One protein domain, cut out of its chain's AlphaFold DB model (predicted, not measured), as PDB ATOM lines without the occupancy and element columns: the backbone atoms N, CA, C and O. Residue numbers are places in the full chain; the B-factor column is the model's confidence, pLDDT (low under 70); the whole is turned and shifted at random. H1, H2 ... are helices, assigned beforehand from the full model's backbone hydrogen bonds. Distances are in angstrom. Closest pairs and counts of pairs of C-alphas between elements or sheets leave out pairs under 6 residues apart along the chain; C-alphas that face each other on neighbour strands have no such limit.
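Overview. This is residues 21 to 116 of the 132 residues of an uncharacterized protein of Actinomyces sp. 432 (UniProt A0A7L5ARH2). A small head of short helices, H1, H2 and H3, sits round the beginning of one long helix, H4, whose residues 85 to 116 stick out as an arm. The printed part has 96 residues with four named helices, H1 to H4 in order, and no named strand: all helix. It is extended, with a radius of gyration of the C-alphas of 23.2 A and spans of 76 by 28 by 17 A.

Along the chain. H1, residues 29 to 38, begins at C-alpha 29 (25.600, -33.010, -32.361). H2 is residues 45 to 57, 18.1 A long, and H3 residues 60 to 63. H4, residues 68 to 116, is 71.7 A long and ends at C-alpha 116 (63.652, 23.011, -18.434).

Arrangement. H4, with residues 69 to 76 alone, only just touches H1, with 3 pairs of C-alphas within 8 A, the closest Thr 35 and Ala 76 at 6.9 A; the tilt is shallow, 29 degrees, the same way. H2 and H4 are close but not clearly touching, closest C-alphas Phe 51 and Trp 75 at 7.8 A. In H1, H2 and H4 every O i to N i+4 pair is within hydrogen-bond range; H3 is too short for one.

Size, cuts and confidence. The printed part has no cut and no long link. The pLDDT is under 70 at residues 112 and 114 to 116.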
ATOM      1  N   LEU A  21       8.405 -26.189 -30.504       89.62
ATOM      2  CA  LEU A  21       9.679 -26.637 -29.954       89.62
ATOM      3  C   LEU A  21       9.394 -27.556 -28.752       89.62
ATOM      4  O   LEU A  21       8.607 -27.154 -27.892       89.62
ATOM      5  N   PRO A  22       9.980 -28.765 -28.687       87.44
ATOM      6  CA  PRO A  22       9.950 -29.585 -27.476       87.44
ATOM      7  C   PRO A  22      10.591 -28.853 -26.286       87.44
ATOM      8  O   PRO A  22      11.566 -28.125 -26.475       87.44
ATOM      9  N   GLU A  23      10.091 -29.075 -25.069       84.81
ATOM     10  CA  GLU A  23      10.672 -28.483 -23.848       84.81
ATOM     11  C   GLU A  23      12.115 -28.950 -23.616       84.81
ATOM     12  O   GLU A  23      12.972 -28.153 -23.248       84.81
ATOM     13  N   ASP A  24      12.425 -30.200 -23.961       86.88
ATOM     14  CA  ASP A  24      13.773 -30.771 -23.865       86.88
ATOM     15  C   ASP A  24      14.599 -30.609 -25.144       86.88
ATOM     16  O   ASP A  24      15.576 -31.329 -25.363       86.88
ATOM     17  N   TRP A  25      14.219 -29.687 -26.036       90.00
ATOM     18  CA  TRP A  25      14.924 -29.537 -27.302       90.00
ATOM     19  C   TRP A  25      16.391 -29.167 -27.086       90.00
ATOM     20  O   TRP A  25      16.715 -28.169 -26.434       90.00
ATOM     21  N   GLN A  26      17.272 -29.954 -27.696       89.19
ATOM     22  CA  GLN A  26      18.701 -29.694 -27.767       89.19
ATOM     23  C   GLN A  26      19.149 -29.702 -29.231       89.19
ATOM     24  O   GLN A  26      18.610 -30.474 -30.039       89.19
ATOM     25  N   PRO A  27      20.122 -28.854 -29.606       89.56
ATOM     26  CA  PRO A  27      20.717 -28.923 -30.928       89.56
ATOM     27  C   PRO A  27      21.379 -30.300 -31.118       89.56
ATOM     28  O   PRO A  27      22.125 -30.742 -30.244       89.56
ATOM     29  N   PRO A  28      21.136 -30.997 -32.245       91.31
ATOM     30  CA  PRO A  28      21.807 -32.263 -32.526       91.31
ATOM     31  C   PRO A  28      23.329 -32.062 -32.628       91.31
ATOM     32  O   PRO A  28      23.773 -30.951 -32.934       91.31
ATOM     33  N   PRO A  29      24.140 -33.118 -32.427       89.75
ATOM     34  CA  PRO A  29      25.600 -33.010 -32.361       89.75
ATOM     35  C   PRO A  29      26.218 -32.333 -33.595       89.75
ATOM     36  O   PRO A  29      27.068 -31.457 -33.442       89.75
ATOM     37  N   ASP A  30      25.730 -32.626 -34.805       92.62
ATOM     38  CA  ASP A  30      26.150 -31.938 -36.037       92.62
ATOM     39  C   ASP A  30      25.898 -30.427 -36.002       92.62
ATOM     40  O   ASP A  30      26.691 -29.627 -36.501       92.62
ATOM     41  N   LEU A  31      24.771 -30.014 -35.417       91.88
ATOM     42  CA  LEU A  31      24.414 -28.608 -35.313       91.88
ATOM     43  C   LEU A  31      25.278 -27.903 -34.270       91.88
ATOM     44  O   LEU A  31      25.682 -26.772 -34.514       91.88
ATOM     45  N   VAL A  32      25.609 -28.578 -33.167       93.12
ATOM     46  CA  VAL A  32      26.562 -28.078 -32.165       93.12
ATOM     47  C   VAL A  32      27.945 -27.894 -32.784       93.12
ATOM     48  O   VAL A  32      28.545 -26.834 -32.613       93.12
ATOM     49  N   ALA A  33      28.435 -28.885 -33.533       94.25
ATOM     50  CA  ALA A  33      29.716 -28.799 -34.231       94.25
ATOM     51  C   ALA A  33      29.731 -27.627 -35.226       94.25
ATOM     52  O   ALA A  33      30.649 -26.807 -35.200       94.25
ATOM     53  N   TRP A  34      28.668 -27.483 -36.023       95.62
ATOM     54  CA  TRP A  34      28.499 -26.345 -36.927       95.62
ATOM     55  C   TRP A  34      28.465 -25.005 -36.175       95.62
ATOM     56  O   TRP A  34      29.124 -24.060 -36.590       95.62
ATOM     57  N   THR A  35      27.736 -24.904 -35.056       95.62
ATOM     58  CA  THR A  35      27.657 -23.659 -34.269       95.62
ATOM     59  C   THR A  35      29.008 -23.296 -33.663       95.62
ATOM     60  O   THR A  35      29.378 -22.130 -33.700       95.62
ATOM     61  N   ARG A  36      29.778 -24.270 -33.169       95.06
ATOM     62  CA  ARG A  36      31.138 -24.031 -32.661       95.06
ATOM     63  C   ARG A  36      32.091 -23.535 -33.748       95.06
ATOM     64  O   ARG A  36      32.915 -22.678 -33.456       95.06
ATOM     65  N   ALA A  37      31.973 -24.063 -34.965       95.25
ATOM     66  CA  ALA A  37      32.820 -23.670 -36.087       95.25
ATOM     67  C   ALA A  37      32.459 -22.283 -36.648       95.25
ATOM     68  O   ALA A  37      33.339 -21.458 -36.862       95.25
ATOM     69  N   GLU A  38      31.169 -22.014 -36.861       94.88
ATOM     70  CA  GLU A  38      30.716 -20.849 -37.636       94.88
ATOM     71  C   GLU A  38      30.223 -19.685 -36.768       94.88
ATOM     72  O   GLU A  38      30.276 -18.527 -37.177       94.88
ATOM     73  N   CYS A  39      29.670 -19.969 -35.588       96.25
ATOM     74  CA  CYS A  39      29.018 -18.981 -34.721       96.25
ATOM     75  C   CYS A  39      29.388 -19.218 -33.244       96.25
ATOM     76  O   CYS A  39      28.515 -19.559 -32.437       96.25
ATOM     77  N   PRO A  40      30.670 -19.059 -32.864       93.88
ATOM     78  CA  PRO A  40      31.166 -19.428 -31.538       93.88
ATOM     79  C   PRO A  40      30.478 -18.675 -30.389       93.88
ATOM     80  O   PRO A  40      30.316 -19.237 -29.309       93.88
ATOM     81  N   ALA A  41      29.991 -17.449 -30.599       93.38
ATOM     82  CA  ALA A  41      29.237 -16.705 -29.585       93.38
ATOM     83  C   ALA A  41      27.873 -17.341 -29.266       93.38
ATOM     84  O   ALA A  41      27.346 -17.143 -28.174       93.38
ATOM     85  N   ALA A  42      27.310 -18.117 -30.197       93.94
ATOM     86  CA  ALA A  42      26.080 -18.877 -30.000       93.94
ATOM     87  C   ALA A  42      26.324 -20.293 -29.452       93.94
ATOM     88  O   ALA A  42      25.378 -20.962 -29.044       93.94
ATOM     89  N   ALA A  43      27.576 -20.761 -29.431       93.12
ATOM     90  CA  ALA A  43      27.958 -22.100 -28.983       93.12
ATOM     91  C   ALA A  43      28.059 -22.212 -27.448       93.12
ATOM     92  O   ALA A  43      28.977 -22.845 -26.927       93.12
ATOM     93  N   THR A  44      27.136 -21.579 -26.723       93.12
ATOM     94  CA  THR A  44      27.082 -21.582 -25.254       93.12
ATOM     95  C   THR A  44      25.729 -22.097 -24.779       93.12
ATOM     96  O   THR A  44      24.707 -21.804 -25.403       93.12
ATOM     97  N   ASP A  45      25.701 -22.823 -23.657       91.75
ATOM     98  CA  ASP A  45      24.459 -23.363 -23.082       91.75
ATOM     99  C   ASP A  45      23.426 -22.261 -22.827       91.75
ATOM    100  O   ASP A  45      22.259 -22.402 -23.181       91.75
ATOM    101  N   ARG A  46      23.884 -21.091 -22.374       94.00
ATOM    102  CA  ARG A  46      23.032 -19.919 -22.148       94.00
ATOM    103  C   ARG A  46      22.274 -19.466 -23.398       94.00
ATOM    104  O   ARG A  46      21.136 -19.013 -23.294       94.00
ATOM    105  N   GLU A  47      22.890 -19.517 -24.577       94.38
ATOM    106  CA  GLU A  47      22.215 -19.137 -25.825       94.38
ATOM    107  C   GLU A  47      21.224 -20.216 -26.282       94.38
ATOM    108  O   GLU A  47      20.164 -19.884 -26.820       94.38
ATOM    109  N   VAL A  48      21.509 -21.492 -25.997       93.50
ATOM    110  CA  VAL A  48      20.566 -22.604 -26.205       93.50
ATOM    111  C   VAL A  48      19.345 -22.453 -25.292       93.50
ATOM    112  O   VAL A  48      18.209 -22.567 -25.759       93.50
ATOM    113  N   GLU A  49      19.556 -22.128 -24.016       93.62
ATOM    114  CA  GLU A  49      18.489 -21.872 -23.043       93.62
ATOM    115  C   GLU A  49      17.624 -20.677 -23.450       93.62
ATOM    116  O   GLU A  49      16.400 -20.795 -23.495       93.62
ATOM    117  N   LYS A  50      18.231 -19.546 -23.835       94.50
ATOM    118  CA  LYS A  50      17.488 -18.371 -24.326       94.50
ATOM    119  C   LYS A  50      16.646 -18.678 -25.553       94.50
ATOM    120  O   LYS A  50      15.524 -18.193 -25.666       94.50
ATOM    121  N   PHE A  51      17.186 -19.454 -26.491       94.75
ATOM    122  CA  PHE A  51      16.436 -19.865 -27.671       94.75
ATOM    123  C   PHE A  51      15.212 -20.688 -27.276       94.75
ATOM    124  O   PHE A  51      14.109 -20.432 -27.763       94.75
ATOM    125  N   ARG A  52      15.394 -21.655 -26.371       93.94
ATOM    126  CA  ARG A  52      14.307 -22.481 -25.854       93.94
ATOM    127  C   ARG A  52      13.248 -21.624 -25.162       93.94
ATOM    128  O   ARG A  52      12.085 -21.704 -25.543       93.94
ATOM    129  N   ASP A  53      13.648 -20.770 -24.228       94.38
ATOM    130  CA  ASP A  53      12.754 -19.874 -23.488       94.38
ATOM    131  C   ASP A  53      11.955 -18.951 -24.423       94.38
ATOM    132  O   ASP A  53      10.727 -18.863 -24.340       94.38
ATOM    133  N   TYR A  54      12.615 -18.348 -25.413       93.94
ATOM    134  CA  TYR A  54      11.964 -17.490 -26.401       93.94
ATOM    135  C   TYR A  54      10.879 -18.231 -27.199       93.94
ATOM    136  O   TYR A  54       9.773 -17.723 -27.403       93.94
ATOM    137  N   TRP A  55      11.163 -19.450 -27.661       93.19
ATOM    138  CA  TRP A  55      10.204 -20.212 -28.466       93.19
ATOM    139  C   TRP A  55       9.121 -20.903 -27.634       93.19
ATOM    140  O   TRP A  55       7.993 -21.035 -28.116       93.19
ATOM    141  N   LEU A  56       9.417 -21.293 -26.392       91.56
ATOM    142  CA  LEU A  56       8.429 -21.815 -25.446       91.56
ATOM    143  C   LEU A  56       7.489 -20.719 -24.933       91.56
ATOM    144  O   LEU A  56       6.308 -20.996 -24.719       91.56
ATOM    145  N   SER A  57       7.964 -19.482 -24.795       92.94
ATOM    146  CA  SER A  57       7.127 -18.334 -24.422       92.94
ATOM    147  C   SER A  57       6.342 -17.752 -25.599       92.94
ATOM    148  O   SER A  57       5.330 -17.098 -25.372       92.94
ATOM    149  N   THR A  58       6.735 -18.013 -26.855       92.06
ATOM    150  CA  THR A  58       6.022 -17.519 -28.047       92.06
ATOM    151  C   THR A  58       4.753 -18.348 -28.322       92.06
ATOM    152  O   THR A  58       4.850 -19.512 -28.736       92.06
ATOM    153  N   PRO A  59       3.539 -17.783 -28.166       87.25
ATOM    154  CA  PRO A  59       2.302 -18.511 -28.414       87.25
ATOM    155  C   PRO A  59       1.879 -18.467 -29.893       87.25
ATOM    156  O   PRO A  59       2.342 -17.655 -30.702       87.25
ATOM    157  N   GLY A  60       0.936 -19.341 -30.250       86.50
ATOM    158  CA  GLY A  60       0.242 -19.313 -31.539       86.50
ATOM    159  C   GLY A  60       1.091 -19.731 -32.744       86.50
ATOM    160  O   GLY A  60       2.099 -20.429 -32.629       86.50
ATOM    161  N   ALA A  61       0.666 -19.307 -33.938       85.56
ATOM    162  CA  ALA A  61       1.276 -19.713 -35.207       85.56
ATOM    163  C   ALA A  61       2.760 -19.316 -35.326       85.56
ATOM    164  O   ALA A  61       3.537 -20.016 -35.973       85.56
ATOM    165  N   ARG A  62       3.177 -18.227 -34.665       84.62
ATOM    166  CA  ARG A  62       4.577 -17.778 -34.665       84.62
ATOM    167  C   ARG A  62       5.494 -18.738 -33.908       84.62
ATOM    168  O   ARG A  62       6.624 -18.912 -34.350       84.62
ATOM    169  N   GLY A  63       5.015 -19.406 -32.857       87.00
ATOM    170  CA  GLY A  63       5.785 -20.379 -32.066       87.00
ATOM    171  C   GLY A  63       5.988 -21.738 -32.747       87.00
ATOM    172  O   GLY A  63       6.651 -22.616 -32.203       87.00
ATOM    173  N   ARG A  64       5.419 -21.925 -33.944       89.69
ATOM    174  CA  ARG A  64       5.563 -23.139 -34.750       89.69
ATOM    175  C   ARG A  64       6.560 -22.917 -35.886       89.69
ATOM    176  O   ARG A  64       6.541 -21.873 -36.546       89.69
ATOM    177  N   LYS A  65       7.441 -23.889 -36.131       88.50
ATOM    178  CA  LYS A  65       8.452 -23.832 -37.201       88.50
ATOM    179  C   LYS A  65       8.537 -25.153 -37.950       88.50
ATOM    180  O   LYS A  65       8.391 -26.220 -37.371       88.50
ATOM    181  N   ALA A  66       8.771 -25.067 -39.259       87.94
ATOM    182  CA  ALA A  66       8.945 -26.243 -40.113       87.94
ATOM    183  C   ALA A  66      10.341 -26.875 -39.963       87.94
ATOM    184  O   ALA A  66      10.504 -28.073 -40.153       87.94
ATOM    185  N   SER A  67      11.361 -26.076 -39.625       89.12
ATOM    186  CA  SER A  67      12.724 -26.562 -39.397       89.12
ATOM    187  C   SER A  67      13.387 -25.789 -38.264       89.12
ATOM    188  O   SER A  67      13.856 -24.664 -38.453       89.12
ATOM    189  N   TRP A  68      13.463 -26.426 -37.096       91.19
ATOM    190  CA  TRP A  68      14.147 -25.880 -35.925       91.19
ATOM    191  C   TRP A  68      15.647 -25.704 -36.157       91.19
ATOM    192  O   TRP A  68      16.207 -24.698 -35.737       91.19
ATOM    193  N   THR A  69      16.278 -26.590 -36.934       91.75
ATOM    194  CA  THR A  69      17.679 -26.451 -37.355       91.75
ATOM    195  C   THR A  69      17.917 -25.137 -38.097       91.75
ATOM    196  O   THR A  69      18.857 -24.415 -37.780       91.75
ATOM    197  N   ARG A  70      17.062 -24.784 -39.069       92.56
ATOM    198  CA  ARG A  70      17.204 -23.521 -39.816       92.56
ATOM    199  C   ARG A  70      16.963 -22.312 -38.916       92.56
ATOM    200  O   ARG A  70      17.689 -21.329 -39.021       92.56
ATOM    201  N   THR A  71      15.979 -22.400 -38.023       94.19
ATOM    202  CA  THR A  71      15.692 -21.352 -37.035       94.19
ATOM    203  C   THR A  71      16.873 -21.128 -36.090       94.19
ATOM    204  O   THR A  71      17.258 -19.981 -35.882       94.19
ATOM    205  N   TRP A  72      17.504 -22.199 -35.602       95.06
ATOM    206  CA  TRP A  72      18.716 -22.124 -34.788       95.06
ATOM    207  C   TRP A  72      19.893 -21.523 -35.557       95.06
ATOM    208  O   TRP A  72      20.538 -20.618 -35.049       95.06
ATOM    209  N   LYS A  73      20.155 -21.938 -36.807       95.06
ATOM    210  CA  LYS A  73      21.252 -21.358 -37.609       95.06
ATOM    211  C   LYS A  73      21.105 -19.843 -37.792       95.06
ATOM    212  O   LYS A  73      22.090 -19.120 -37.696       95.06
ATOM    213  N   THR A  74      19.887 -19.357 -38.039       95.81
ATOM    214  CA  THR A  74      19.619 -17.913 -38.121       95.81
ATOM    215  C   THR A  74      19.822 -17.219 -36.772       95.81
ATOM    216  O   THR A  74      20.411 -16.143 -36.739       95.81
ATOM    217  N   TRP A  75      19.372 -17.828 -35.671       95.94
ATOM    218  CA  TRP A  75      19.612 -17.312 -34.320       95.94
ATOM    219  C   TRP A  75      21.109 -17.214 -34.013       95.94
ATOM    220  O   TRP A  75      21.588 -16.162 -33.610       95.94
ATOM    221  N   ALA A  76      21.857 -18.281 -34.295       96.38
ATOM    222  CA  ALA A  76      23.284 -18.364 -34.038       96.38
ATOM    223  C   ALA A  76      24.078 -17.283 -34.784       96.38
ATOM    224  O   ALA A  76      24.929 -16.631 -34.184       96.38
ATOM    225  N   ARG A  77      23.749 -17.033 -36.061       96.81
ATOM    226  CA  ARG A  77      24.349 -15.934 -36.834       96.81
ATOM    227  C   ARG A  77      24.067 -14.578 -36.207       96.81
ATOM    228  O   ARG A  77      24.986 -13.792 -36.052       96.81
ATOM    229  N   ARG A  78      22.825 -14.335 -35.778       96.44
ATOM    230  CA  ARG A  78      22.464 -13.081 -35.111       96.44
ATOM    231  C   ARG A  78      23.248 -12.886 -33.813       96.44
ATOM    232  O   ARG A  78      23.776 -11.807 -33.589       96.44
ATOM    233  N   CYS A  79      23.392 -13.928 -32.996       95.81
ATOM    234  CA  CYS A  79      24.221 -13.857 -31.791       95.81
ATOM    235  C   CYS A  79      25.685 -13.545 -32.112       95.81
ATOM    236  O   CYS A  79      26.330 -12.823 -31.349       95.81
ATOM    237  N   GLN A  80      26.196 -14.069 -33.230       95.81
ATOM    238  CA  GLN A  80      27.542 -13.769 -33.696       95.81
ATOM    239  C   GLN A  80      27.673 -12.315 -34.159       95.81
ATOM    240  O   GLN A  80      28.571 -11.628 -33.685       95.81
ATOM    241  N   ASP A  81      26.741 -11.818 -34.974       96.38
ATOM    242  CA  ASP A  81      26.699 -10.415 -35.406       96.38
ATOM    243  C   ASP A  81      26.604  -9.461 -34.204       96.38
ATOM    244  O   ASP A  81      27.312  -8.457 -34.130       96.38
ATOM    245  N   ASP A  82      25.771  -9.784 -33.211       95.25
ATOM    246  CA  ASP A  82      25.642  -9.009 -31.974       95.25
ATOM    247  C   ASP A  82      26.930  -9.042 -31.132       95.25
ATOM    248  O   ASP A  82      27.253  -8.078 -30.430       95.25
ATOM    249  N   ALA A  83      27.669 -10.153 -31.133       94.00
ATOM    250  CA  ALA A  83      28.970 -10.234 -30.476       94.00
ATOM    251  C   ALA A  83      30.010  -9.368 -31.200       94.00
ATOM    252  O   ALA A  83      30.682  -8.570 -30.544       94.00
ATOM    253  N   ASP A  84      30.072  -9.454 -32.526       94.56
ATOM    254  CA  ASP A  84      31.007  -8.699 -33.362       94.56
ATOM    255  C   ASP A  84      30.749  -7.188 -33.261       94.56
ATOM    256  O   ASP A  84      31.637  -6.408 -32.912       94.56
ATOM    257  N   ALA A  85      29.483  -6.769 -33.372       94.50
ATOM    258  CA  ALA A  85      29.078  -5.377 -33.199       94.50
ATOM    259  C   ALA A  85      29.433  -4.831 -31.805       94.50
ATOM    260  O   ALA A  85      29.836  -3.671 -31.662       94.50
ATOM    261  N   ARG A  86      29.304  -5.649 -30.751       93.00
ATOM    262  CA  ARG A  86      29.736  -5.265 -29.396       93.00
ATOM    263  C   ARG A  86      31.252  -5.125 -29.313       93.00
ATOM    264  O   ARG A  86      31.719  -4.159 -28.710       93.00
ATOM    265  N   GLN A  87      32.007  -6.038 -29.918       91.19
ATOM    266  CA  GLN A  87      33.464  -5.955 -29.954       91.19
ATOM    267  C   GLN A  87      33.938  -4.718 -30.723       91.19
ATOM    268  O   GLN A  87      34.780  -3.983 -30.212       91.19
ATOM    269  N   GLN A  88      33.348  -4.417 -31.879       90.94
ATOM    270  CA  GLN A  88      33.701  -3.247 -32.681       90.94
ATOM    271  C   GLN A  88      33.446  -1.933 -31.925       90.94
ATOM    272  O   GLN A  88      34.309  -1.051 -31.892       90.94
ATOM    273  N   ARG A  89      32.302  -1.813 -31.236       90.56
ATOM    274  CA  ARG A  89      31.994  -0.643 -30.388       90.56
ATOM    275  C   ARG A  89      33.003  -0.473 -29.249       90.56
ATOM    276  O   ARG A  89      33.443   0.643 -28.980       90.56
ATOM    277  N   GLN A  90      33.392  -1.569 -28.599       88.00
ATOM    278  CA  GLN A  90      34.390  -1.543 -27.524       88.00
ATOM    279  C   GLN A  90      35.783  -1.157 -28.038       88.00
ATOM    280  O   GLN A  90      36.488  -0.396 -27.377       88.00
ATOM    281  N   GLN A  91      36.176  -1.644 -29.218       84.81
ATOM    282  CA  GLN A  91      37.447  -1.292 -29.853       84.81
ATOM    283  C   GLN A  91      37.503   0.195 -30.222       84.81
ATOM    284  O   GLN A  91      38.505   0.845 -29.941       84.81
ATOM    285  N   GLY A  92      36.419   0.764 -30.762       86.69
ATOM    286  CA  GLY A  92      36.339   2.200 -31.056       86.69
ATOM    287  C   GLY A  92      36.561   3.073 -29.816       86.69
ATOM    288  O   GLY A  92      37.378   3.995 -29.847       86.69
ATOM    289  N   TYR A  93      35.909   2.732 -28.699       82.12
ATOM    290  CA  TYR A  93      36.105   3.435 -27.428       82.12
ATOM    291  C   TYR A  93      37.537   3.289 -26.894       82.12
ATOM    292  O   TYR A  93      38.141   4.275 -26.476       82.12
ATOM    293  N   ARG A  94      38.116   2.080 -26.951       81.00
ATOM    294  CA  ARG A  94      39.510   1.838 -26.539       81.00
ATOM    295  C   ARG A  94      40.507   2.644 -27.367       81.00
ATOM    296  O   ARG A  94      41.396   3.259 -26.788       81.00
ATOM    297  N   ASN A  95      40.339   2.683 -28.687       88.25
ATOM    298  CA  ASN A  95      41.201   3.466 -29.572       88.25
ATOM    299  C   ASN A  95      41.120   4.962 -29.240       88.25
ATOM    300  O   ASN A  95      42.150   5.615 -29.102       88.25
ATOM    301  N   GLN A  96      39.913   5.499 -29.032       81.31
ATOM    302  CA  GLN A  96      39.735   6.899 -28.640       81.31
ATOM    303  C   GLN A  96      40.362   7.212 -27.271       81.31
ATOM    304  O   GLN A  96      41.043   8.226 -27.126       81.31
ATOM    305  N   ALA A  97      40.172   6.343 -26.275       86.25
ATOM    306  CA  ALA A  97      40.767   6.510 -24.951       86.25
ATOM    307  C   ALA A  97      42.303   6.476 -25.004       86.25
ATOM    308  O   ALA A  97      42.954   7.281 -24.341       86.25
ATOM    309  N   GLN A  98      42.875   5.594 -25.832       86.94
ATOM    310  CA  GLN A  98      44.319   5.512 -26.042       86.94
ATOM    311  C   GLN A  98      44.869   6.793 -26.681       86.94
ATOM    312  O   GLN A  98      45.880   7.307 -26.213       86.94
ATOM    313  N   VAL A  99      44.187   7.341 -27.695       86.19
ATOM    314  CA  VAL A  99      44.576   8.610 -28.337       86.19
ATOM    315  C   VAL A  99      44.562   9.764 -27.329       86.19
ATOM    316  O   VAL A  99      45.516  10.531 -27.265       86.19
ATOM    317  N   LEU A 100      43.522   9.874 -26.497       88.06
ATOM    318  CA  LEU A 100      43.439  10.916 -25.464       88.06
ATOM    319  C   LEU A 100      44.524  10.767 -24.387       88.06
ATOM    320  O   LEU A 100      45.085  11.766 -23.933       88.06
ATOM    321  N   ALA A 101      44.827   9.533 -23.976       89.00
ATOM    322  CA  ALA A 101      45.885   9.253 -23.009       89.00
ATOM    323  C   ALA A 101      47.272   9.616 -23.562       89.00
ATOM    324  O   ALA A 101      48.066  10.239 -22.857       89.00
ATOM    325  N   ASP A 102      47.534   9.277 -24.825       89.81
ATOM    326  CA  ASP A 102      48.778   9.611 -25.514       89.81
ATOM    327  C   ASP A 102      48.943  11.131 -25.672       89.81
ATOM    328  O   ASP A 102      49.964  11.683 -25.264       89.81
ATOM    329  N   MET A 103      47.898  11.844 -26.119       86.12
ATOM    330  CA  MET A 103      47.916  13.312 -26.201       86.12
ATOM    331  C   MET A 103      48.201  13.971 -24.846       86.12
ATOM    332  O   MET A 103      48.953  14.945 -24.776       86.12
ATOM    333  N   ARG A 104      47.634  13.441 -23.754       84.31
ATOM    334  CA  ARG A 104      47.902  13.941 -22.399       84.31
ATOM    335  C   ARG A 104      49.369  13.743 -22.009       84.31
ATOM    336  O   ARG A 104      49.993  14.682 -21.526       84.31
ATOM    337  N   ALA A 105      49.928  12.562 -22.269       86.31
ATOM    338  CA  ALA A 105      51.330  12.265 -21.983       86.31
ATOM    339  C   ALA A 105      52.294  13.154 -22.790       86.31
ATOM    340  O   ALA A 105      53.287  13.641 -22.242       86.31
ATOM    341  N   GLN A 106      51.982  13.417 -24.064       84.88
ATOM    342  CA  GLN A 106      52.751  14.340 -24.903       84.88
ATOM    343  C   GLN A 106      52.697  15.778 -24.358       84.88
ATOM    344  O   GLN A 106      53.728  16.447 -24.272       84.88
ATOM    345  N   ALA A 107      51.523  16.251 -23.925       78.75
ATOM    346  CA  ALA A 107      51.370  17.586 -23.344       78.75
ATOM    347  C   ALA A 107      52.182  17.766 -22.043       78.75
ATOM    348  O   ALA A 107      52.828  18.802 -21.850       78.75
ATOM    349  N   ASP A 108      52.208  16.749 -21.175       77.69
ATOM    350  CA  ASP A 108      53.045  16.732 -19.966       77.69
ATOM    351  C   ASP A 108      54.549  16.810 -20.304       77.69
ATOM    352  O   ASP A 108      55.309  17.523 -19.638       77.69
ATOM    353  N   GLN A 109      54.996  16.119 -21.358       78.69
ATOM    354  CA  GLN A 109      56.391  16.164 -21.816       78.69
ATOM    355  C   GLN A 109      56.781  17.539 -22.367       78.69
ATOM    356  O   GLN A 109      57.826  18.063 -21.979       78.69
ATOM    357  N   ILE A 110      55.937  18.147 -23.209       70.88
ATOM    358  CA  ILE A 110      56.174  19.489 -23.768       70.88
ATOM    359  C   ILE A 110      56.262  20.524 -22.641       70.88
ATOM    360  O   ILE A 110      57.158  21.366 -22.641       70.88
ATOM    361  N   THR A 111      55.380  20.427 -21.644       71.62
ATOM    362  CA  THR A 111      55.369  21.336 -20.488       71.62
ATOM    363  C   THR A 111      56.657  21.217 -19.670       71.62
ATOM    364  O   THR A 111      57.281  22.231 -19.351       71.62
ATOM    365  N   ARG A 112      57.118  19.989 -19.385       69.12
ATOM    366  CA  ARG A 112      58.405  19.772 -18.699       69.12
ATOM    367  C   ARG A 112      59.595  20.264 -19.514       69.12
ATOM    368  O   ARG A 112      60.508  20.856 -18.946       69.12
ATOM    369  N   GLN A 113      59.598  20.037 -20.828       71.62
ATOM    370  CA  GLN A 113      60.671  20.510 -21.703       71.62
ATOM    371  C   GLN A 113      60.723  22.038 -21.766       71.62
ATOM    372  O   GLN A 113      61.810  22.598 -21.676       71.62
ATOM    373  N   GLN A 114      59.580  22.725 -21.853       63.97
ATOM    374  CA  GLN A 114      59.539  24.192 -21.846       63.97
ATOM    375  C   GLN A 114      60.003  24.781 -20.509       63.97
ATOM    376  O   GLN A 114      60.722  25.778 -20.504       63.97
ATOM    377  N   GLN A 115      59.654  24.154 -19.381       60.53
ATOM    378  CA  GLN A 115      60.154  24.571 -18.065       60.53
ATOM    379  C   GLN A 115      61.666  24.361 -17.921       60.53
ATOM    380  O   GLN A 115      62.347  25.230 -17.389       60.53
ATOM    381  N   ALA A 116      62.208  23.253 -18.435       59.91
ATOM    382  CA  ALA A 116      63.652  23.011 -18.434       59.91
ATOM    383  C   ALA A 116      64.415  23.931 -19.411       59.91
ATOM    384  O   ALA A 116      65.564  24.282 -19.156       59.91
TER     385      ALA A 116